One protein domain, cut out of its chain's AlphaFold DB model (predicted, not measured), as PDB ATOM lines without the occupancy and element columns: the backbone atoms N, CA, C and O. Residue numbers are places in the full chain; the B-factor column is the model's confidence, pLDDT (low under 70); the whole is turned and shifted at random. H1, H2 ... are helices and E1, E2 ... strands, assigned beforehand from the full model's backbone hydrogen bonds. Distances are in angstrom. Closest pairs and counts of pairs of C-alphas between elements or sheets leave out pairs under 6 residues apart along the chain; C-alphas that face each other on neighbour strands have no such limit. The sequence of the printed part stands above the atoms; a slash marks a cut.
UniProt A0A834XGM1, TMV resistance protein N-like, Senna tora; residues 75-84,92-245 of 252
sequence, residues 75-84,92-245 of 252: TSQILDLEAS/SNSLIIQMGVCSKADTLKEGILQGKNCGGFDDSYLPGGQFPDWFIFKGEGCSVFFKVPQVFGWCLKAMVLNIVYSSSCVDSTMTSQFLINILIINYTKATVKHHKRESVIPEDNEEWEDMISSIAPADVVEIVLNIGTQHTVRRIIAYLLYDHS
ATOM      1  N   THR A  75      17.706   1.817 -16.271       34.72
ATOM      2  CA  THR A  75      18.067   3.193 -16.624       34.72
ATOM      3  C   THR A  75      18.224   3.240 -18.133       34.72
ATOM      4  O   THR A  75      19.293   3.068 -18.706       34.72
ATOM      5  N   SER A  76      17.079   3.381 -18.783       38.53
ATOM      6  CA  SER A  76      16.912   3.465 -20.224       38.53
ATOM      7  C   SER A  76      17.606   4.702 -20.793       38.53
ATOM      8  O   SER A  76      17.086   5.812 -20.666       38.53
ATOM      9  N   GLN A  77      18.740   4.511 -21.464       37.09
ATOM     10  CA  GLN A  77      19.217   5.448 -22.477       37.09
ATOM     11  C   GLN A  77      18.965   4.840 -23.855       37.09
ATOM     12  O   GLN A  77      19.264   3.682 -24.134       37.09
ATOM     13  N   ILE A  78      18.254   5.621 -24.659       35.41
ATOM     14  CA  ILE A  78      17.601   5.221 -25.899       35.41
ATOM     15  C   ILE A  78      18.622   5.275 -27.038       35.41
ATOM     16  O   ILE A  78      19.297   6.289 -27.198       35.41
ATOM     17  N   LEU A  79      18.696   4.220 -27.854       40.16
ATOM     18  CA  LEU A  79      19.439   4.241 -29.115       40.16
ATOM     19  C   LEU A  79      18.462   4.376 -30.280       40.16
ATOM     20  O   LEU A  79      17.728   3.437 -30.583       40.16
ATOM     21  N   ASP A  80      18.495   5.521 -30.959       35.41
ATOM     22  CA  ASP A  80      17.944   5.642 -32.307       35.41
ATOM     23  C   ASP A  80      18.986   5.112 -33.291       35.41
ATOM     24  O   ASP A  80      19.927   5.793 -33.694       35.41
ATOM     25  N   LEU A  81      18.840   3.841 -33.653       42.69
ATOM     26  CA  LEU A  81      19.502   3.295 -34.829       42.69
ATOM     27  C   LEU A  81      18.678   3.717 -36.045       42.69
ATOM     28  O   LEU A  81      17.506   3.351 -36.146       42.69
ATOM     29  N   GLU A  82      19.289   4.433 -36.993       36.09
ATOM     30  CA  GLU A  82      18.723   4.607 -38.332       36.09
ATOM     31  C   GLU A  82      18.679   3.245 -39.041       36.09
ATOM     32  O   GLU A  82      19.500   2.887 -39.888       36.09
ATOM     33  N   ALA A  83      17.680   2.442 -38.689       41.06
ATOM     34  CA  ALA A  83      17.188   1.396 -39.548       41.06
ATOM     35  C   ALA A  83      16.617   2.106 -40.774       41.06
ATOM     36  O   ALA A  83      15.543   2.705 -40.712       41.06
ATOM     37  N   SER A  84      17.334   2.058 -41.896       39.19
ATOM     38  CA  SER A  84      16.773   2.453 -43.186       39.19
ATOM     39  C   SER A  84      15.677   1.441 -43.549       39.19
ATOM     40  O   SER A  84      15.905   0.436 -44.222       39.19
ATOM     41  N   SER A  92      14.255  -8.713 -43.153       61.25
ATOM     42  CA  SER A  92      15.297  -8.955 -42.149       61.25
ATOM     43  C   SER A  92      16.184  -7.710 -42.043       61.25
ATOM     44  O   SER A  92      16.679  -7.212 -43.055       61.25
ATOM     45  N   ASN A  93      16.366  -7.192 -40.831       74.75
ATOM     46  CA  ASN A  93      17.258  -6.070 -40.567       74.75
ATOM     47  C   ASN A  93      18.715  -6.547 -40.572       74.75
ATOM     48  O   ASN A  93      18.989  -7.728 -40.353       74.75
ATOM     49  N   SER A  94      19.651  -5.629 -40.816       77.06
ATOM     50  CA  SER A  94      21.086  -5.920 -40.796       77.06
ATOM     51  C   SER A  94      21.833  -4.894 -39.950       77.06
ATOM     52  O   SER A  94      21.642  -3.694 -40.148       77.06
ATOM     53  N   LEU A  95      22.717  -5.358 -39.074       81.44
ATOM     54  CA  LEU A  95      23.606  -4.548 -38.247       81.44
ATOM     55  C   LEU A  95      25.059  -4.889 -38.591       81.44
ATOM     56  O   LEU A  95      25.412  -6.064 -38.663       81.44
ATOM     57  N   ILE A  96      25.899  -3.872 -38.788       84.00
ATOM     58  CA  ILE A  96      27.330  -4.053 -39.041       84.00
ATOM     59  C   ILE A  96      28.121  -3.552 -37.835       84.00
ATOM     60  O   ILE A  96      27.946  -2.413 -37.409       84.00
ATOM     61  N   ILE A  97      29.012  -4.389 -37.310       84.88
ATOM     62  CA  ILE A  97      29.905  -4.066 -36.194       84.88
ATOM     63  C   ILE A  97      31.334  -4.245 -36.686       84.88
ATOM     64  O   ILE A  97      31.702  -5.331 -37.120       84.88
ATOM     65  N   GLN A  98      32.145  -3.193 -36.631       86.50
ATOM     66  CA  GLN A  98      33.584  -3.305 -36.857       86.50
ATOM     67  C   GLN A  98      34.305  -3.378 -35.518       86.50
ATOM     68  O   GLN A  98      33.988  -2.625 -34.602       86.50
ATOM     69  N   MET A  99      35.290  -4.263 -35.453       86.00
ATOM     70  CA  MET A  99      36.191  -4.467 -34.331       86.00
ATOM     71  C   MET A  99      37.622  -4.292 -34.842       86.00
ATOM     72  O   MET A  99      38.027  -4.990 -35.775       86.00
ATOM     73  N   GLY A 100      38.375  -3.365 -34.256       84.00
ATOM     74  CA  GLY A 100      39.735  -3.028 -34.676       84.00
ATOM     75  C   GLY A 100      39.804  -2.165 -35.941       84.00
ATOM     76  O   GLY A 100      38.790  -1.848 -36.578       84.00
ATOM     77  N   VAL A 101      41.019  -1.769 -36.314       82.56
ATOM     78  CA  VAL A 101      41.281  -0.808 -37.393       82.56
ATOM     79  C   VAL A 101      42.003  -1.471 -38.568       82.56
ATOM     80  O   VAL A 101      43.115  -1.985 -38.460       82.56
ATOM     81  N   CYS A 102      41.388  -1.406 -39.751       83.12
ATOM     82  CA  CYS A 102      41.997  -1.826 -41.011       83.12
ATOM     83  C   CYS A 102      41.552  -0.891 -42.138       83.12
ATOM     84  O   CYS A 102      40.365  -0.607 -42.268       83.12
ATOM     85  N   SER A 103      42.483  -0.469 -42.997       81.38
ATOM     86  CA  SER A 103      42.205   0.422 -44.136       81.38
ATOM     87  C   SER A 103      41.186  -0.139 -45.133       81.38
ATOM     88  O   SER A 103      40.588   0.611 -45.893       81.38
ATOM     89  N   LYS A 104      40.982  -1.460 -45.132       81.62
ATOM     90  CA  LYS A 104      40.052  -2.171 -46.018       81.62
ATOM     91  C   LYS A 104      38.640  -2.288 -45.433       81.62
ATOM     92  O   LYS A 104      37.724  -2.702 -46.142       81.62
ATOM     93  N   ALA A 105      38.455  -1.961 -44.151       82.56
ATOM     94  CA  ALA A 105      37.187  -2.169 -43.456       82.56
ATOM     95  C   ALA A 105      36.065  -1.281 -44.015       82.56
ATOM     96  O   ALA A 105      34.947  -1.762 -44.180       82.56
ATOM     97  N   ASP A 106      36.366  -0.034 -44.378       83.12
ATOM     98  CA  ASP A 106      35.372   0.889 -44.938       83.12
ATOM     99  C   ASP A 106      34.896   0.435 -46.323       83.12
ATOM    100  O   ASP A 106      33.693   0.331 -46.557       83.12
ATOM    101  N   THR A 107      35.818   0.027 -47.203       82.62
ATOM    102  CA  THR A 107      35.477  -0.551 -48.515       82.62
ATOM    103  C   THR A 107      34.613  -1.806 -48.377       82.62
ATOM    104  O   THR A 107      33.650  -1.991 -49.122       82.62
ATOM    105  N   LEU A 108      34.923  -2.668 -47.405       82.12
ATOM    106  CA  LEU A 108      34.123  -3.858 -47.123       82.12
ATOM    107  C   LEU A 108      32.707  -3.489 -46.651       82.12
ATOM    108  O   LEU A 108      31.732  -4.060 -47.141       82.12
ATOM    109  N   LYS A 109      32.583  -2.534 -45.722       81.81
ATOM    110  CA  LYS A 109      31.285  -2.046 -45.230       81.81
ATOM    111  C   LYS A 109      30.437  -1.484 -46.363       81.81
ATOM    112  O   LYS A 109      29.271  -1.852 -46.477       81.81
ATOM    113  N   GLU A 110      31.018  -0.642 -47.212       81.50
ATOM    114  CA  GLU A 110      30.337  -0.094 -48.385       81.50
ATOM    115  C   GLU A 110      29.852  -1.206 -49.318       81.50
ATOM    116  O   GLU A 110      28.689  -1.196 -49.719       81.50
ATOM    117  N   GLY A 111      30.688  -2.213 -49.592       76.00
ATOM    118  CA  GLY A 111      30.304  -3.372 -50.402       76.00
ATOM    119  C   GLY A 111      29.132  -4.160 -49.807       76.00
ATOM    120  O   GLY A 111      28.195  -4.516 -50.522       76.00
ATOM    121  N   ILE A 112      29.130  -4.379 -48.488       76.31
ATOM    122  CA  ILE A 112      28.020  -5.040 -47.780       76.31
ATOM    123  C   ILE A 112      26.729  -4.212 -47.888       76.31
ATOM    124  O   ILE A 112      25.655  -4.762 -48.148       76.31
ATOM    125  N   LEU A 113      26.819  -2.892 -47.705       75.00
ATOM    126  CA  LEU A 113      25.672  -1.985 -47.793       75.00
ATOM    127  C   LEU A 113      25.122  -1.887 -49.225       75.00
ATOM    128  O   LEU A 113      23.906  -1.848 -49.411       75.00
ATOM    129  N   GLN A 114      25.986  -1.905 -50.240       69.12
ATOM    130  CA  GLN A 114      25.575  -1.935 -51.646       69.12
ATOM    131  C   GLN A 114      24.881  -3.252 -52.008       69.12
ATOM    132  O   GLN A 114      23.809  -3.217 -52.612       69.12
ATOM    133  N   GLY A 115      25.419  -4.400 -51.578       64.75
ATOM    134  CA  GLY A 115      24.788  -5.709 -51.789       64.75
ATOM    135  C   GLY A 115      23.377  -5.792 -51.194       64.75
ATOM    136  O   GLY A 115      22.471  -6.359 -51.803       64.75
ATOM    137  N   LYS A 116      23.146  -5.131 -50.052       59.75
ATOM    138  CA  LYS A 116      21.815  -5.007 -49.434       59.75
ATOM    139  C   LYS A 116      20.815  -4.237 -50.308       59.75
ATOM    140  O   LYS A 116      19.650  -4.629 -50.382       59.75
ATOM    141  N   ASN A 117      21.248  -3.168 -50.977       48.41
ATOM    142  CA  ASN A 117      20.372  -2.325 -51.802       48.41
ATOM    143  C   ASN A 117      19.895  -3.014 -53.096       48.41
ATOM    144  O   ASN A 117      18.916  -2.567 -53.691       48.41
ATOM    145  N   CYS A 118      20.530  -4.114 -53.512       42.78
ATOM    146  CA  CYS A 118      20.178  -4.865 -54.724       42.78
ATOM    147  C   CYS A 118      19.115  -5.965 -54.521       42.78
ATOM    148  O   CYS A 118      18.878  -6.756 -55.430       42.78
ATOM    149  N   GLY A 119      18.421  -5.995 -53.376       40.25
ATOM    150  CA  GLY A 119      17.169  -6.754 -53.228       40.25
ATOM    151  C   GLY A 119      17.295  -8.209 -52.765       40.25
ATOM    152  O   GLY A 119      16.310  -8.943 -52.822       40.25
ATOM    153  N   GLY A 120      18.446  -8.642 -52.250       42.00
ATOM    154  CA  GLY A 120      18.563  -9.966 -51.643       42.00
ATOM    155  C   GLY A 120      19.899 -10.194 -50.954       42.00
ATOM    156  O   GLY A 120      20.953  -9.933 -51.519       42.00
ATOM    157  N   PHE A 121      19.854 -10.732 -49.736       48.75
ATOM    158  CA  PHE A 121      21.030 -11.190 -48.989       48.75
ATOM    159  C   PHE A 121      21.403 -12.624 -49.400       48.75
ATOM    160  O   PHE A 121      21.536 -13.521 -48.560       48.75
ATOM    161  N   ASP A 122      21.455 -12.845 -50.711       48.56
ATOM    162  CA  ASP A 122      21.937 -14.092 -51.288       48.56
ATOM    163  C   ASP A 122      23.469 -14.102 -51.248       48.56
ATOM    164  O   ASP A 122      24.126 -13.058 -51.339       48.56
ATOM    165  N   ASP A 123      24.042 -15.291 -51.102       49.59
ATOM    166  CA  ASP A 123      25.482 -15.517 -50.947       49.59
ATOM    167  C   ASP A 123      26.307 -14.980 -52.131       49.59
ATOM    168  O   ASP A 123      27.515 -14.781 -52.000       49.59
ATOM    169  N   SER A 124      25.649 -14.693 -53.258       49.03
ATOM    170  CA  SER A 124      26.212 -14.106 -54.474       49.03
ATOM    171  C   SER A 124      26.574 -12.619 -54.374       49.03
ATOM    172  O   SER A 124      27.333 -12.142 -55.215       49.03
ATOM    173  N   TYR A 125      26.036 -11.879 -53.395       50.53
ATOM    174  CA  TYR A 125      26.244 -10.422 -53.261       50.53
ATOM    175  C   TYR A 125      27.177 -10.033 -52.119       50.53
ATOM    176  O   TYR A 125      27.504  -8.857 -51.952       50.53
ATOM    177  N   LEU A 126      27.616 -11.007 -51.323       54.25
ATOM    178  CA  LEU A 126      28.678 -10.763 -50.364       54.25
ATOM    179  C   LEU A 126      29.966 -10.509 -51.154       54.25
ATOM    180  O   LEU A 126      30.230 -11.237 -52.115       54.25
ATOM    181  N   PRO A 127      30.781  -9.510 -50.782       51.84
ATOM    182  CA  PRO A 127      32.048  -9.234 -51.448       51.84
ATOM    183  C   PRO A 127      33.056 -10.356 -51.138       51.84
ATOM    184  O   PRO A 127      33.967 -10.216 -50.331       51.84
ATOM    185  N   GLY A 128      32.860 -11.517 -51.757       46.53
ATOM    186  CA  GLY A 128      33.752 -12.675 -51.724       46.53
ATOM    187  C   GLY A 128      34.481 -12.891 -53.048       46.53
ATOM    188  O   GLY A 128      35.394 -13.704 -53.111       46.53
ATOM    189  N   GLY A 129      34.099 -12.169 -54.108       43.22
ATOM    190  CA  GLY A 129      34.579 -12.436 -55.466       43.22
ATOM    191  C   GLY A 129      35.759 -11.596 -55.962       43.22
ATOM    192  O   GLY A 129      36.284 -11.918 -57.022       43.22
ATOM    193  N   GLN A 130      36.167 -10.518 -55.277       44.44
ATOM    194  CA  GLN A 130      37.118  -9.550 -55.867       44.44
ATOM    195  C   GLN A 130      38.233  -9.022 -54.947       44.44
ATOM    196  O   GLN A 130      39.046  -8.228 -55.409       44.44
ATOM    197  N   PHE A 131      38.349  -9.475 -53.693       50.47
ATOM    198  CA  PHE A 131      39.421  -9.020 -52.795       50.47
ATOM    199  C   PHE A 131      40.082 -10.203 -52.065       50.47
ATOM    200  O   PHE A 131      39.419 -10.856 -51.263       50.47
ATOM    201  N   PRO A 132      41.374 -10.496 -52.312       59.19
ATOM    202  CA  PRO A 132      42.071 -11.666 -51.762       59.19
ATOM    203  C   PRO A 132      42.481 -11.540 -50.279       59.19
ATOM    204  O   PRO A 132      43.268 -12.349 -49.793       59.19
ATOM    205  N   ASP A 133      41.962 -10.551 -49.545       68.88
ATOM    206  CA  ASP A 133      42.590 -10.061 -48.309       68.88
ATOM    207  C   ASP A 133      41.784 -10.300 -47.018       68.88
ATOM    208  O   ASP A 133      42.229  -9.917 -45.929       68.88
ATOM    209  N   TRP A 134      40.601 -10.910 -47.113       81.62
ATOM    210  CA  TRP A 134      39.773 -11.234 -45.951       81.62
ATOM    211  C   TRP A 134      39.178 -12.638 -46.016       81.62
ATOM    212  O   TRP A 134      38.931 -13.187 -47.088       81.62
ATOM    213  N   PHE A 135      38.907 -13.207 -44.843       84.31
ATOM    214  CA  PHE A 135      38.256 -14.509 -44.700       84.31
ATOM    215  C   PHE A 135      36.829 -14.344 -44.205       84.31
ATOM    216  O   PHE A 135      36.570 -13.509 -43.343       84.31
ATOM    217  N   ILE A 136      35.917 -15.153 -44.740       87.56
ATOM    218  CA  ILE A 136      34.487 -15.074 -44.445       87.56
ATOM    219  C   ILE A 136      34.063 -16.339 -43.706       87.56
ATOM    220  O   ILE A 136      34.255 -17.446 -44.207       87.56
ATOM    221  N   PHE A 137      33.430 -16.165 -42.553       86.69
ATOM    222  CA  PHE A 137      32.822 -17.241 -41.777       86.69
ATOM    223  C   PHE A 137      31.355 -16.932 -41.543       86.69
ATOM    224  O   PHE A 137      30.987 -15.795 -41.253       86.69
ATOM    225  N   LYS A 138      30.507 -17.945 -41.687       85.94
ATOM    226  CA  LYS A 138      29.058 -17.806 -41.553       85.94
ATOM    227  C   LYS A 138      28.589 -18.640 -40.375       85.94
ATOM    228  O   LYS A 138      28.973 -19.798 -40.246       85.94
ATOM    229  N   GLY A 139      27.765 -18.031 -39.543       78.62
ATOM    230  CA  GLY A 139      27.080 -18.650 -38.427       78.62
ATOM    231  C   GLY A 139      25.576 -18.476 -38.578       78.62
ATOM    232  O   GLY A 139      25.101 -17.437 -39.048       78.62
ATOM    233  N   GLU A 140      24.825 -19.504 -38.207       79.94
ATOM    234  CA  GLU A 140      23.369 -19.449 -38.150       79.94
ATOM    235  C   GLU A 140      22.917 -19.167 -36.715       79.94
ATOM    236  O   GLU A 140      23.438 -19.734 -35.755       79.94
ATOM    237  N   GLY A 141      21.949 -18.266 -36.562       79.38
ATOM    238  CA  GLY A 141      21.519 -17.772 -35.259       79.38
ATOM    239  C   GLY A 141      22.526 -16.814 -34.618       79.38
ATOM    240  O   GLY A 141      23.115 -15.970 -35.292       79.38
ATOM    241  N   CYS A 142      22.683 -16.932 -33.299       82.19
ATOM    242  CA  CYS A 142      23.430 -16.001 -32.452       82.19
ATOM    243  C   CYS A 142      24.934 -16.288 -32.347       82.19
ATOM    244  O   CYS A 142      25.608 -15.580 -31.601       82.19
ATOM    245  N   SER A 143      25.475 -17.308 -33.022       82.25
ATOM    246  CA  SER A 143      26.909 -17.591 -32.948       82.25
ATOM    247  C   SER A 143      27.551 -17.904 -34.290       82.25
ATOM    248  O   SER A 143      26.911 -18.383 -35.225       82.25
ATOM    249  N   VAL A 144      28.843 -17.595 -34.386       84.69
ATOM    250  CA  VAL A 144      29.710 -17.981 -35.497       84.69
ATOM    251  C   VAL A 144      30.979 -18.607 -34.935       84.69
ATOM    252  O   VAL A 144      31.708 -17.991 -34.161       84.69
ATOM    253  N   PHE A 145      31.224 -19.853 -35.329       85.31
ATOM    254  CA  PHE A 145      32.368 -20.652 -34.908       85.31
ATOM    255  C   PHE A 145      33.350 -20.788 -36.066       85.31
ATOM    256  O   PHE A 145      32.956 -21.121 -37.187       85.31
ATOM    257  N   PHE A 146      34.630 -20.548 -35.810       86.19
ATOM    258  CA  PHE A 146      35.661 -20.693 -36.825       86.19
ATOM    259  C   PHE A 146      37.038 -20.961 -36.228       86.19
ATOM    260  O   PHE A 146      37.353 -20.620 -35.089       86.19
ATOM    261  N   LYS A 147      37.897 -21.553 -37.058       88.06
ATOM    262  CA  LYS A 147      39.331 -21.618 -36.800       88.06
ATOM    263  C   LYS A 147      40.011 -20.461 -37.516       88.06
ATOM    264  O   LYS A 147      39.838 -20.298 -38.723       88.06
ATOM    265  N   VAL A 148      40.799 -19.685 -36.783       89.19
ATOM    266  CA  VAL A 148      41.490 -18.504 -37.307       89.19
ATOM    267  C   VAL A 148      42.510 -18.937 -38.368       89.19
ATOM    268  O   VAL A 148      43.410 -19.728 -38.060       89.19
ATOM    269  N   PRO A 149      42.414 -18.430 -39.611       86.69
ATOM    270  CA  PRO A 149      43.352 -18.758 -40.676       86.69
ATOM    271  C   PRO A 149      44.794 -18.413 -40.308       86.69
ATOM    272  O   PRO A 149      45.092 -17.336 -39.782       86.69
ATOM    273  N   GLN A 150      45.703 -19.333 -40.625       84.69
ATOM    274  CA  GLN A 150      47.134 -19.119 -40.481       84.69
ATOM    275  C   GLN A 150      47.722 -18.703 -41.827       84.69
ATOM    276  O   GLN A 150      47.928 -19.534 -42.709       84.69
ATOM    277  N   VAL A 151      47.992 -17.407 -41.977       80.12
ATOM    278  CA  VAL A 151      48.571 -16.828 -43.194       80.12
ATOM    279  C   VAL A 151      49.961 -16.291 -42.879       80.12
ATOM    280  O   VAL A 151      50.134 -15.419 -42.029       80.12
ATOM    281  N   PHE A 152      50.983 -16.831 -43.542       77.88
ATOM    282  CA  PHE A 152      52.371 -16.459 -43.272       77.88
ATOM    283  C   PHE A 152      52.643 -14.997 -43.651       77.88
ATOM    284  O   PHE A 152      52.429 -14.603 -44.793       77.88
ATOM    285  N   GLY A 153      53.159 -14.204 -42.708       76.00
ATOM    286  CA  GLY A 153      53.500 -12.790 -42.922       76.00
ATOM    287  C   GLY A 153      52.341 -11.804 -42.733       76.00
ATOM    288  O   GLY A 153      52.569 -10.593 -42.793       76.00
ATOM    289  N   TRP A 154      51.134 -12.296 -42.454       80.19
ATOM    290  CA  TRP A 154      49.929 -11.488 -42.280       80.19
ATOM    291  C   TRP A 154      49.404 -11.618 -40.853       80.19
ATOM    292  O   TRP A 154      49.461 -12.692 -40.254       80.19
ATOM    293  N   CYS A 155      48.884 -10.525 -40.305       83.19
ATOM    294  CA  CYS A 155      48.237 -10.518 -38.997       83.19
ATOM    295  C   CYS A 155      46.794 -10.029 -39.109       83.19
ATOM    296  O   CYS A 155      46.482  -9.176 -39.942       83.19
ATOM    297  N   LEU A 156      45.922 -10.596 -38.269       88.19
ATOM    298  CA  LEU A 156      44.552 -10.120 -38.117       88.19
ATOM    299  C   LEU A 156      44.611  -8.675 -37.611       88.19
ATOM    300  O   LEU A 156      45.277  -8.397 -36.613       88.19
ATOM    301  N   LYS A 157      43.968  -7.761 -38.337       88.44
ATOM    302  CA  LYS A 157      43.925  -6.331 -38.002       88.44
ATOM    303  C   LYS A 157      42.557  -5.873 -37.560       88.44
ATOM    304  O   LYS A 157      42.445  -5.078 -36.642       88.44
ATOM    305  N   ALA A 158      41.528  -6.367 -38.229       89.25
ATOM    306  CA  ALA A 158      40.165  -6.028 -37.895       89.25
ATOM    307  C   ALA A 158      39.251  -7.210 -38.176       89.25
ATOM    308  O   ALA A 158      39.566  -8.101 -38.970       89.25
ATOM    309  N   MET A 159      38.088  -7.175 -37.552       90.00
ATOM    310  CA  MET A 159      36.985  -8.062 -37.846       90.00
ATOM    311  C   MET A 159      35.731  -7.229 -38.063       90.00
ATOM    312  O   MET A 159      35.426  -6.335 -37.282       90.00
ATOM    313  N   VAL A 160      34.992  -7.521 -39.124       88.50
ATOM    314  CA  VAL A 160      33.682  -6.918 -39.367       88.50
ATOM    315  C   VAL A 160      32.638  -8.011 -39.211       88.50
ATOM    316  O   VAL A 160      32.734  -9.056 -39.845       88.50
ATOM    317  N   LEU A 161      31.644  -7.790 -38.361       88.69
ATOM    318  CA  LEU A 161      30.480  -8.651 -38.218       88.69
ATOM    319  C   LEU A 161      29.307  -8.030 -38.955       88.69
ATOM    320  O   LEU A 161      29.007  -6.852 -38.783       88.69
ATOM    321  N   ASN A 162      28.623  -8.841 -39.743       86.25
ATOM    322  CA  ASN A 162      27.372  -8.496 -40.387       86.25
ATOM    323  C   ASN A 162      26.278  -9.410 -39.839       86.25
ATOM    324  O   ASN A 162      26.324 -10.629 -40.011       86.25
ATOM    325  N   ILE A 163      25.328  -8.815 -39.136       84.56
ATOM    326  CA  ILE A 163      24.359  -9.509 -38.302       84.56
ATOM    327  C   ILE A 163      22.984  -9.291 -38.900       84.56
ATOM    328  O   ILE A 163      22.505  -8.163 -38.969       84.56
ATOM    329  N   VAL A 164      22.336 -10.372 -39.308       83.56
ATOM    330  CA  VAL A 164      20.966 -10.341 -39.811       83.56
ATOM    331  C   VAL A 164      20.035 -10.711 -38.669       83.56
ATOM    332  O   VAL A 164      20.165 -11.791 -38.091       83.56
ATOM    333  N   TYR A 165      19.084  -9.841 -38.351       79.44
ATOM    334  CA  TYR A 165      18.140 -10.039 -37.254       79.44
ATOM    335  C   TYR A 165      16.710  -9.702 -37.674       79.44
ATOM    336  O   TYR A 165      16.466  -8.953 -38.621       79.44
ATOM    337  N   SER A 166      15.743 -10.265 -36.961       79.06
ATOM    338  CA  SER A 166      14.336  -9.880 -37.059       79.06
ATOM    339  C   SER A 166      13.870  -9.304 -35.734       79.06
ATOM    340  O   SER A 166      14.149  -9.883 -34.687       79.06
ATOM    341  N   SER A 167      13.151  -8.186 -35.792       72.38
ATOM    342  CA  SER A 167      12.448  -7.642 -34.630       72.38
ATOM    343  C   SER A 167      11.091  -8.323 -34.494       72.38
ATOM    344  O   SER A 167      10.416  -8.555 -35.498       72.38
ATOM    345  N   SER A 168      10.699  -8.641 -33.263       62.25
ATOM    346  CA  SER A 168       9.370  -9.178 -32.955       62.25
ATOM    347  C   SER A 168       8.312  -8.085 -32.743       62.25
ATOM    348  O   SER A 168       7.144  -8.415 -32.544       62.25
ATOM    349  N   CYS A 169       8.687  -6.799 -32.735       54.31
ATOM    350  CA  CYS A 169       7.757  -5.731 -32.363       54.31
ATOM    351  C   CYS A 169       6.753  -5.407 -33.484       54.31
ATOM    352  O   CYS A 169       7.143  -5.127 -34.619       54.31
ATOM    353  N   VAL A 170       5.466  -5.418 -33.122       48.97
ATOM    354  CA  VAL A 170       4.309  -5.084 -33.970       48.97
ATOM    355  C   VAL A 170       3.913  -3.601 -33.842       48.97
ATOM    356  O   VAL A 170       3.182  -3.101 -34.690       48.97
ATOM    357  N   ASP A 171       4.463  -2.860 -32.871       43.75
ATOM    358  CA  ASP A 171       4.068  -1.474 -32.595       43.75
ATOM    359  C   ASP A 171       5.204  -0.474 -32.853       43.75
ATOM    360  O   ASP A 171       6.240  -0.434 -32.188       43.75
ATOM    361  N   SER A 172       4.991   0.368 -33.861       44.12
ATOM    362  CA  SER A 172       5.950   1.307 -34.447       44.12
ATOM    363  C   SER A 172       6.136   2.615 -33.659       44.12
ATOM    364  O   SER A 172       6.319   3.666 -34.274       44.12
ATOM    365  N   THR A 173       6.043   2.603 -32.327       43.72
ATOM    366  CA  THR A 173       6.064   3.845 -31.520       43.72
ATOM    367  C   THR A 173       7.079   3.874 -30.383       43.72
ATOM    368  O   THR A 173       7.344   4.958 -29.871       43.72
ATOM    369  N   MET A 174       7.685   2.747 -30.006       41.44
ATOM    370  CA  MET A 174       8.692   2.705 -28.943       41.44
ATOM    371  C   MET A 174      10.087   2.570 -29.549       41.44
ATOM    372  O   MET A 174      10.372   1.624 -30.282       41.44
ATOM    373  N   THR A 175      10.954   3.532 -29.245       41.09
ATOM    374  CA  THR A 175      12.371   3.506 -29.605       41.09
ATOM    375  C   THR A 175      13.002   2.212 -29.078       41.09
ATOM    376  O   THR A 175      13.053   1.957 -27.873       41.09
ATOM    377  N   SER A 176      13.401   1.321 -29.988       49.50
ATOM    378  CA  SER A 176      13.899  -0.001 -29.606       49.50
ATOM    379  C   SER A 176      15.292   0.147 -28.999       49.50
ATOM    380  O   SER A 176      16.238   0.523 -29.683       49.50
ATOM    381  N   GLN A 177      15.422  -0.126 -27.702       50.81
ATOM    382  CA  GLN A 177      16.714  -0.134 -27.019       50.81
ATOM    383  C   GLN A 177      17.558  -1.307 -27.539       50.81
ATOM    384  O   GLN A 177      17.220  -2.474 -27.334       50.81
ATOM    385  N   PHE A 178      18.661  -1.001 -28.225       58.88
ATOM    386  CA  PHE A 178      19.600  -2.002 -28.730       58.88
ATOM    387  C   PHE A 178      20.733  -2.229 -27.725       58.88
ATOM    388  O   PHE A 178      21.798  -1.635 -27.835       58.88
ATOM    389  N   LEU A 179      20.520  -3.124 -26.760       67.38
ATOM    390  CA  LEU A 179      21.617  -3.656 -25.946       67.38
ATOM    391  C   LEU A 179      22.308  -4.780 -26.718       67.38
ATOM    392  O   LEU A 179      21.710  -5.839 -26.933       67.38
ATOM    393  N   ILE A 180      23.549  -4.556 -27.144       75.56
ATOM    394  CA  ILE A 180      24.327  -5.557 -27.880       75.56
ATOM    395  C   ILE A 180      25.359  -6.149 -26.931       75.56
ATOM    396  O   ILE A 180      26.264  -5.455 -26.481       75.56
ATOM    397  N   ASN A 181      25.246  -7.446 -26.657       77.12
ATOM    398  CA  ASN A 181      26.247  -8.181 -25.888       77.12
ATOM    399  C   ASN A 181      27.033  -9.075 -26.844       77.12
ATOM    400  O   ASN A 181      26.432  -9.849 -27.596       77.12
ATOM    401  N   ILE A 182      28.358  -8.968 -26.816       83.31
ATOM    402  CA  ILE A 182      29.268  -9.752 -27.649       83.31
ATOM    403  C   ILE A 182      30.223 -10.517 -26.750       83.31
ATOM    404  O   ILE A 182      30.941  -9.935 -25.942       83.31
ATOM    405  N   LEU A 183      30.263 -11.828 -26.943       84.00
ATOM    406  CA  LEU A 183      31.217 -12.726 -26.318       84.00
ATOM    407  C   LEU A 183      32.162 -13.262 -27.388       84.00
ATOM    408  O   LEU A 183      31.716 -13.795 -28.403       84.00
ATOM    409  N   ILE A 184      33.463 -13.160 -27.143       87.81
ATOM    410  CA  ILE A 184      34.499 -13.850 -27.908       87.81
ATOM    411  C   ILE A 184      35.052 -14.955 -27.019       87.81
ATOM    412  O   ILE A 184      35.735 -14.698 -26.027       87.81
ATOM    413  N   ILE A 185      34.746 -16.193 -27.384       84.31
ATOM    414  CA  ILE A 185      35.157 -17.404 -26.682       84.31
ATOM    415  C   ILE A 185      36.322 -18.008 -27.459       84.31
ATOM    416  O   ILE A 185      36.156 -18.461 -28.588       84.31
ATOM    417  N   ASN A 186      37.511 -18.022 -26.863       88.44
ATOM    418  CA  ASN A 186      38.686 -18.667 -27.438       88.44
ATOM    419  C   ASN A 186      38.911 -20.016 -26.749       88.44
ATOM    420  O   ASN A 186      39.402 -20.080 -25.618       88.44
ATOM    421  N   TYR A 187      38.570 -21.097 -27.444       80.69
ATOM    422  CA  TYR A 187      38.682 -22.462 -26.932       80.69
ATOM    423  C   TYR A 187      40.133 -22.933 -26.825       80.69
ATOM    424  O   TYR A 187      40.460 -23.718 -25.942       80.69
ATOM    425  N   THR A 188      41.020 -22.441 -27.691       82.75
ATOM    426  CA  THR A 188      42.445 -22.803 -27.667       82.75
ATOM    427  C   THR A 188      43.155 -22.224 -26.447       82.75
ATOM    428  O   THR A 188      43.997 -22.890 -25.845       82.75
ATOM    429  N   LYS A 189      42.808 -20.993 -26.063       85.00
ATOM    430  CA  LYS A 189      43.412 -20.288 -24.921       85.00
ATOM    431  C   LYS A 189      42.609 -20.411 -23.628       85.00
ATOM    432  O   LYS A 189      43.114 -20.023 -22.579       85.00
ATOM    433  N   ALA A 190      41.399 -20.967 -23.696       81.25
ATOM    434  CA  ALA A 190      40.444 -21.027 -22.593       81.25
ATOM    435  C   ALA A 190      40.134 -19.643 -21.991       81.25
ATOM    436  O   ALA A 190      40.145 -19.466 -20.773       81.25
ATOM    437  N   THR A 191      39.879 -18.654 -22.852       81.88
ATOM    438  CA  THR A 191      39.573 -17.272 -22.447       81.88
ATOM    439  C   THR A 191      38.240 -16.818 -23.012       81.88
ATOM    440  O   THR A 191      37.909 -17.143 -24.154       81.88
ATOM    441  N   VAL A 192      37.526 -15.993 -22.253       81.94
ATOM    442  CA  VAL A 192      36.308 -15.318 -22.705       81.94
ATOM    443  C   VAL A 192      36.514 -13.821 -22.588       81.94
ATOM    444  O   VAL A 192      36.908 -13.329 -21.534       81.94
ATOM    445  N   LYS A 193      36.230 -13.099 -23.668       84.88
ATOM    446  CA  LYS A 193      36.114 -11.641 -23.645       84.88
ATOM    447  C   LYS A 193      34.664 -11.256 -23.854       84.88
ATOM    448  O   LYS A 193      34.018 -11.794 -24.749       84.88
ATOM    449  N   HIS A 194      34.174 -10.334 -23.041       82.50
ATOM    450  CA  HIS A 194      32.833  -9.786 -23.158       82.50
ATOM    451  C   HIS A 194      32.918  -8.307 -23.397       82.50
ATOM    452  O   HIS A 194      33.716  -7.610 -22.779       82.50
ATOM    453  N   HIS A 195      32.069  -7.865 -24.300       79.19
ATOM    454  CA  HIS A 195      31.858  -6.472 -24.552       79.19
ATOM    455  C   HIS A 195      30.355  -6.235 -24.631       79.19
ATOM    456  O   HIS A 195      29.648  -6.860 -25.433       79.19
ATOM    457  N   LYS A 196      29.879  -5.344 -23.769       75.62
ATOM    458  CA  LYS A 196      28.490  -4.917 -23.696       75.62
ATOM    459  C   LYS A 196      28.412  -3.500 -24.230       75.62
ATOM    460  O   LYS A 196      28.911  -2.573 -23.609       75.62
ATOM    461  N   ARG A 197      27.736  -3.343 -25.361       67.62
ATOM    462  CA  ARG A 197      27.487  -2.043 -25.964       67.62
ATOM    463  C   ARG A 197      26.103  -1.544 -25.585       67.62
ATOM    464  O   ARG A 197      25.090  -2.139 -25.965       67.62
ATOM    465  N   GLU A 198      26.092  -0.409 -24.892       59.88
ATOM    466  CA  GLU A 198      24.881   0.329 -24.510       59.88
ATOM    467  C   GLU A 198      24.716   1.659 -25.276       59.88
ATOM    468  O   GLU A 198      23.678   2.299 -25.147       59.88
ATOM    469  N   SER A 199      25.700   2.077 -26.096       49.34
ATOM    470  CA  SER A 199      25.742   3.395 -26.763       49.34
ATOM    471  C   SER A 199      25.997   3.336 -28.283       49.34
ATOM    472  O   SER A 199      26.654   2.424 -28.784       49.34
ATOM    473  N   VAL A 200      25.479   4.334 -29.020       43.28
ATOM    474  CA  VAL A 200      25.678   4.573 -30.474       43.28
ATOM    475  C   VAL A 200      27.001   5.296 -30.778       43.28
ATOM    476  O   VAL A 200      27.425   5.346 -31.933       43.28
ATOM    477  N   ILE A 201      27.684   5.852 -29.775       41.22
ATOM    478  CA  ILE A 201      28.974   6.520 -29.996       41.22
ATOM    479  C   ILE A 201      30.013   5.450 -30.379       41.22
ATOM    480  O   ILE A 201      30.031   4.399 -29.736       41.22
ATOM    481  N   PRO A 202      30.861   5.665 -31.407       45.94
ATOM    482  CA  PRO A 202      31.999   4.789 -31.652       45.94
ATOM    483  C   PRO A 202      32.837   4.731 -30.374       45.94
ATOM    484  O   PRO A 202      33.456   5.719 -29.985       45.94
ATOM    485  N   GLU A 203      32.775   3.590 -29.696       51.72
ATOM    486  CA  GLU A 203      33.620   3.298 -28.546       51.72
ATOM    487  C   GLU A 203      35.083   3.408 -28.915       51.72
ATOM    488  O   GLU A 203      35.464   3.218 -30.078       51.72
ATOM    489  N   ASP A 204      35.885   3.674 -27.888       53.09
ATOM    490  CA  ASP A 204      37.326   3.689 -28.001       53.09
ATOM    491  C   ASP A 204      37.797   2.457 -28.772       53.09
ATOM    492  O   ASP A 204      37.493   1.307 -28.437       53.09
ATOM    493  N   ASN A 205      38.564   2.712 -29.832       61.12
ATOM    494  CA  ASN A 205      39.168   1.652 -30.630       61.12
ATOM    495  C   ASN A 205      39.989   0.700 -29.744       61.12
ATOM    496  O   ASN A 205      40.170  -0.453 -30.112       61.12
ATOM    497  N   GLU A 206      40.455   1.162 -28.581       64.69
ATOM    498  CA  GLU A 206      41.300   0.415 -27.653       64.69
ATOM    499  C   GLU A 206      40.641  -0.868 -27.112       64.69
ATOM    500  O   GLU A 206      41.298  -1.909 -27.094       64.69
ATOM    501  N   GLU A 207      39.344  -0.860 -26.773       70.00
ATOM    502  CA  GLU A 207      38.652  -2.074 -26.296       70.00
ATOM    503  C   GLU A 207      38.516  -3.127 -27.403       70.00
ATOM    504  O   GLU A 207      38.763  -4.320 -27.202       70.00
ATOM    505  N   TRP A 208      38.175  -2.682 -28.614       77.81
ATOM    506  CA  TRP A 208      38.072  -3.566 -29.772       77.81
ATOM    507  C   TRP A 208      39.431  -4.103 -30.212       77.81
ATOM    508  O   TRP A 208      39.533  -5.266 -30.606       77.81
ATOM    509  N   GLU A 209      40.475  -3.281 -30.138       79.62
ATOM    510  CA  GLU A 209      41.853  -3.694 -30.402       79.62
ATOM    511  C   GLU A 209      42.318  -4.740 -29.382       79.62
ATOM    512  O   GLU A 209      42.906  -5.751 -29.774       79.62
ATOM    513  N   ASP A 210      41.992  -4.589 -28.094       83.06
ATOM    514  CA  ASP A 210      42.276  -5.616 -27.088       83.06
ATOM    515  C   ASP A 210      41.556  -6.936 -27.419       83.06
ATOM    516  O   ASP A 210      42.170  -8.013 -27.422       83.06
ATOM    517  N   MET A 211      40.270  -6.886 -27.772       83.38
ATOM    518  CA  MET A 211      39.522  -8.077 -28.182       83.38
ATOM    519  C   MET A 211      40.166  -8.783 -29.381       83.38
ATOM    520  O   MET A 211      40.415  -9.991 -29.318       83.38
ATOM    521  N   ILE A 212      40.503  -8.042 -30.437       86.69
ATOM    522  CA  ILE A 212      41.131  -8.589 -31.647       86.69
ATOM    523  C   ILE A 212      42.537  -9.122 -31.366       86.69
ATOM    524  O   ILE A 212      42.872 -10.217 -31.820       86.69
ATOM    525  N   SER A 213      43.346  -8.418 -30.572       85.88
ATOM    526  CA  SER A 213      44.720  -8.829 -30.246       85.88
ATOM    527  C   SER A 213      44.795 -10.151 -29.471       85.88
ATOM    528  O   SER A 213      45.806 -10.855 -29.526       85.88
ATOM    529  N   SER A 214      43.712 -10.538 -28.790       86.69
ATOM    530  CA  SER A 214      43.631 -11.821 -28.083       86.69
ATOM    531  C   SER A 214      43.490 -13.035 -28.999       86.69
ATOM    532  O   SER A 214      43.713 -14.168 -28.562       86.69
ATOM    533  N   ILE A 215      43.156 -12.819 -30.269       90.06
ATOM    534  CA  ILE A 215      42.941 -13.864 -31.262       90.06
ATOM    535  C   ILE A 215      44.247 -14.090 -32.030       90.06
ATOM    536  O   ILE A 215      44.758 -13.196 -32.702       90.06
ATOM    537  N   ALA A 216      44.805 -15.298 -31.941       89.56
ATOM    538  CA  ALA A 216      46.010 -15.689 -32.666       89.56
ATOM    539  C   ALA A 216      45.689 -16.612 -33.855       89.56
ATOM    540  O   ALA A 216      44.650 -17.277 -33.878       89.56
ATOM    541  N   PRO A 217      46.594 -16.697 -34.849       88.50
ATOM    542  CA  PRO A 217      46.486 -17.688 -35.911       88.50
ATOM    543  C   PRO A 217      46.333 -19.109 -35.357       88.50
ATOM    544  O   PRO A 217      47.025 -19.479 -34.412       88.50
ATOM    545  N   ALA A 218      45.474 -19.906 -35.993       87.81
ATOM    546  CA  ALA A 218      45.103 -21.268 -35.601       87.81
ATOM    547  C   ALA A 218      44.272 -21.419 -34.312       87.81
ATOM    548  O   ALA A 218      43.867 -22.552 -34.028       87.81
ATOM    549  N   ASP A 219      43.953 -20.333 -33.598       90.12
ATOM    550  CA  ASP A 219      43.001 -20.381 -32.486       90.12
ATOM    551  C   ASP A 219      41.618 -20.833 -32.974       90.12
ATOM    552  O   ASP A 219      41.186 -20.528 -34.090       90.12
ATOM    553  N   VAL A 220      40.914 -21.562 -32.116       87.25
ATOM    554  CA  VAL A 220      39.517 -21.943 -32.308       87.25
ATOM    555  C   VAL A 220      38.655 -20.961 -31.528       87.25
ATOM    556  O   VAL A 220      38.748 -20.896 -30.299       87.25
ATOM    557  N   VAL A 221      37.845 -20.185 -32.244       88.94
ATOM    558  CA  VAL A 221      37.085 -19.061 -31.692       88.94
ATOM    559  C   VAL A 221      35.607 -19.200 -32.033       88.94
ATOM    560  O   VAL A 221      35.237 -19.535 -33.158       88.94
ATOM    561  N   GLU A 222      34.759 -18.897 -31.059       87.81
ATOM    562  CA  GLU A 222      33.336 -18.668 -31.264       87.81
ATOM    563  C   GLU A 222      32.971 -17.263 -30.822       87.81
ATOM    564  O   GLU A 222      33.340 -16.811 -29.739       87.81
ATOM    565  N   ILE A 223      32.232 -16.578 -31.680       86.81
ATOM    566  CA  ILE A 223      31.643 -15.289 -31.360       86.81
ATOM    567  C   ILE A 223      30.173 -15.536 -31.105       86.81
ATOM    568  O   ILE A 223      29.479 -16.028 -31.993       86.81
ATOM    569  N   VAL A 224      29.708 -15.180 -29.914       83.75
ATOM    570  CA  VAL A 224      28.296 -15.231 -29.539       83.75
ATOM    571  C   VAL A 224      27.797 -13.806 -29.391       83.75
ATOM    572  O   VAL A 224      28.443 -12.976 -28.757       83.75
ATOM    573  N   LEU A 225      26.652 -13.512 -29.994       82.62
ATOM    574  CA  LEU A 225      26.079 -12.178 -30.014       82.62
ATOM    575  C   LEU A 225      24.603 -12.215 -29.642       82.62
ATOM    576  O   LEU A 225      23.827 -12.995 -30.191       82.62
ATOM    577  N   ASN A 226      24.211 -11.316 -28.747       78.00
ATOM    578  CA  ASN A 226      22.828 -11.114 -28.346       78.00
ATOM    579  C   ASN A 226      22.407  -9.657 -28.578       78.00
ATOM    580  O   ASN A 226      23.166  -8.745 -28.251       78.00
ATOM    581  N   ILE A 227      21.202  -9.444 -29.114       72.81
ATOM    582  CA  ILE A 227      20.646  -8.109 -29.390       72.81
ATOM    583  C   ILE A 227      19.342  -7.943 -28.614       72.81
ATOM    584  O   ILE A 227      18.263  -8.222 -29.130       72.81
ATOM    585  N   GLY A 228      19.430  -7.465 -27.376       67.31
ATOM    586  CA  GLY A 228      18.270  -7.280 -26.504       67.31
ATOM    587  C   GLY A 228      17.356  -8.512 -26.426       67.31
ATOM    588  O   GLY A 228      17.718  -9.624 -26.800       67.31
ATOM    589  N   THR A 229      16.145  -8.320 -25.918       63.88
ATOM    590  CA  THR A 229      15.135  -9.391 -25.807       63.88
ATOM    591  C   THR A 229      14.138  -9.378 -26.967       63.88
ATOM    592  O   THR A 229      13.435 -10.356 -27.199       63.88
ATOM    593  N   GLN A 230      14.081  -8.273 -27.714       64.44
ATOM    594  CA  GLN A 230      13.086  -8.028 -28.763       64.44
ATOM    595  C   GLN A 230      13.572  -8.406 -30.169       64.44
ATOM    596  O   GLN A 230      12.764  -8.464 -31.102       64.44
ATOM    597  N   HIS A 231      14.875  -8.660 -30.331       72.62
ATOM    598  CA  HIS A 231      15.478  -8.982 -31.621       72.62
ATOM    599  C   HIS A 231      16.026 -10.402 -31.615       72.62
ATOM    600  O   HIS A 231      16.820 -10.792 -30.766       72.62
ATOM    601  N   THR A 232      15.620 -11.184 -32.607       78.06
ATOM    602  CA  THR A 232      16.155 -12.526 -32.832       78.06
ATOM    603  C   THR A 232      17.216 -12.462 -33.915       78.06
ATOM    604  O   THR A 232      16.918 -12.116 -35.064       78.06
ATOM    605  N   VAL A 233      18.454 -12.815 -33.569       79.50
ATOM    606  CA  VAL A 233      19.535 -12.951 -34.550       79.50
ATOM    607  C   VAL A 233      19.290 -14.202 -35.386       79.50
ATOM    608  O   VAL A 233      19.100 -15.294 -34.859       79.50
ATOM    609  N   ARG A 234      19.277 -14.039 -36.709       80.69
ATOM    610  CA  ARG A 234      19.067 -15.123 -37.677       80.69
ATOM    611  C   ARG A 234      20.375 -15.648 -38.242       80.69
ATOM    612  O   ARG A 234      20.485 -16.834 -38.531       80.69
ATOM    613  N   ARG A 235      21.344 -14.761 -38.458       83.94
ATOM    614  CA  ARG A 235      22.618 -15.094 -39.095       83.94
ATOM    615  C   ARG A 235      23.685 -14.098 -38.677       83.94
ATOM    616  O   ARG A 235      23.410 -12.901 -38.604       83.94
ATOM    617  N   ILE A 236      24.906 -14.586 -38.513       85.81
ATOM    618  CA  ILE A 236      26.102 -13.767 -38.331       85.81
ATOM    619  C   ILE A 236      27.090 -14.120 -39.435       85.81
ATOM    620  O   ILE A 236      27.316 -15.289 -39.738       85.81
ATOM    621  N   ILE A 237      27.690 -13.108 -40.049       88.50
ATOM    622  CA  ILE A 237      28.794 -13.279 -40.989       88.50
ATOM    623  C   ILE A 237      29.986 -12.509 -40.439       88.50
ATOM    624  O   ILE A 237      29.914 -11.290 -40.291       88.50
ATOM    625  N   ALA A 238      31.066 -13.220 -40.136       89.94
ATOM    626  CA  ALA A 238      32.323 -12.644 -39.691       89.94
ATOM    627  C   ALA A 238      33.291 -12.523 -40.868       89.94
ATOM    628  O   ALA A 238      33.582 -13.502 -41.554       89.94
ATOM    629  N   TYR A 239      33.803 -11.315 -41.072       89.81
ATOM    630  CA  TYR A 239      34.852 -10.995 -42.026       89.81
ATOM    631  C   TYR A 239      36.130 -10.704 -41.248       89.81
ATOM    632  O   TYR A 239      36.183  -9.729 -40.503       89.81
ATOM    633  N   LEU A 240      37.157 -11.530 -41.411       90.44
ATOM    634  CA  LEU A 240      38.467 -11.312 -40.802       90.44
ATOM    635  C   LEU A 240      39.360 -10.595 -41.805       90.44
ATOM    636  O   LEU A 240      39.679 -11.161 -42.850       90.44
ATOM    637  N   LEU A 241      39.782  -9.377 -41.478       88.81
ATOM    638  CA  LEU A 241      40.640  -8.556 -42.320       88.81
ATOM    639  C   LEU A 241      42.088  -8.685 -41.871       88.81
ATOM    640  O   LEU A 241      42.433  -8.386 -40.722       88.81
ATOM    641  N   TYR A 242      42.941  -9.094 -42.805       86.38
ATOM    642  CA  TYR A 242      44.366  -9.226 -42.566       86.38
ATOM    643  C   TYR A 242      45.146  -8.120 -43.278       86.38
ATOM    644  O   TYR A 242      44.788  -7.653 -44.366       86.38
ATOM    645  N   ASP A 243      46.258  -7.736 -42.664       84.38
ATOM    646  CA  ASP A 243      47.238  -6.847 -43.273       84.38
ATOM    647  C   ASP A 243      48.638  -7.446 -43.176       84.38
ATOM    648  O   ASP A 243      48.937  -8.283 -42.312       84.38
ATOM    649  N   HIS A 244      49.508  -7.010 -44.078       78.31
ATOM    650  CA  HIS A 244      50.887  -7.444 -44.086       78.31
ATOM    651  C   HIS A 244      51.583  -6.892 -42.843       78.31
ATOM    652  O   HIS A 244      51.637  -5.683 -42.601       78.31
ATOM    653  N   SER A 245      52.178  -7.781 -42.053       65.69
ATOM    654  CA  SER A 245      53.058  -7.340 -40.978       65.69
ATOM    655  C   SER A 245      54.240  -6.591 -41.605       65.69
ATOM    656  O   SER A 245      54.927  -7.107 -42.497       65.69
TER     657      SER A 245
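This is residues 75 to 84 and 92 to 245 of the 252 residues of the protein "TMV resistance protein N-like" of Senna tora (UniProt A0A834XGM1). Two four-stranded antiparallel sheets are partly face to face as a sandwich, their strands crossed at 46 degrees. H2 is wedged between the sheets on the side of edge strands E1 and E6, and H1 covers the other face of the sheet E1 E4 E8 E2. The 164 printed residues include eight strands and two helices, in the order E1 H1 E2 E3 E4 E5 E6 H2 E7 E8; the sheet orders are E1 E4 E8 E2 and E3 E7 E5 E6, and the class is mixed, helices and strands. The whole is compact, with a radius of gyration of the C-alphas of 15.9 A and spans of 52 by 37 by 26 A.

After residues 75 to 84, with no named element, and a cut, E1 is residues 93 to 100, 23.4 A long, from C-alpha 93 at (17.258, -6.070, -40.567). H1 is residues 105 to 117, 18.8 A long. E2 is residues 134 to 140, E3 143 to 147, and E4 154 to 167, 38.4 A long. E5 is residues 180 to 186, E6 191 to 197, and H2 205 to 213. E7 is residues 220 to 227, 23.6 A long. E8 is residues 231 to 244, 37.6 A long, bends by 67 degrees at residue 234 and ends with C-alpha 244 at (50.887, -7.444, -44.086).

The sheet E1 E4 E8 E2 is twisted. Within hydrogen-bond range are N 95 and O 163 of E1 and E4, 2.8 A, N 160 and O 239 of E4 and E8, 2.9 A, and N 137 and O 238 of E8 and E2, 2.8 A. H1 is on this sheet at a height of 9.0 A, and H2 is on the opposite face at 5.4 A: three layers, helices on both faces. The closest C-alphas of E1 and H2 are those of Gly 100 and Glu 209, 4.8 A apart. In the other sheet, N 144 and O 223 of E3 and E7 are 2.9 A apart, and N 183 and O 224 of E5 and E7 2.8 A. E5 and E6 form a hairpin, with N 182 and O 195 at 2.8 A. E6, H2 and E7 make a split strand-helix-strand unit, two strands running the same way with E5 between them, its crossover right-handed. Every O i to N i+4 pair is within hydrogen-bond range in H1 and H2.

The C-alphas farthest apart are those of Phe 152 and Thr 173, 51.9 A. Residues 85 to 91 are not printed; C-alphas 84 and 92 are 11.5 A apart across the cut. The links H1 to E2 and E4 to E5 are long. The mean pLDDT of the printed part is 71.8, and residues under 70 include 75 to 84, 114 to 133, 168 to 179 and 197 to 206.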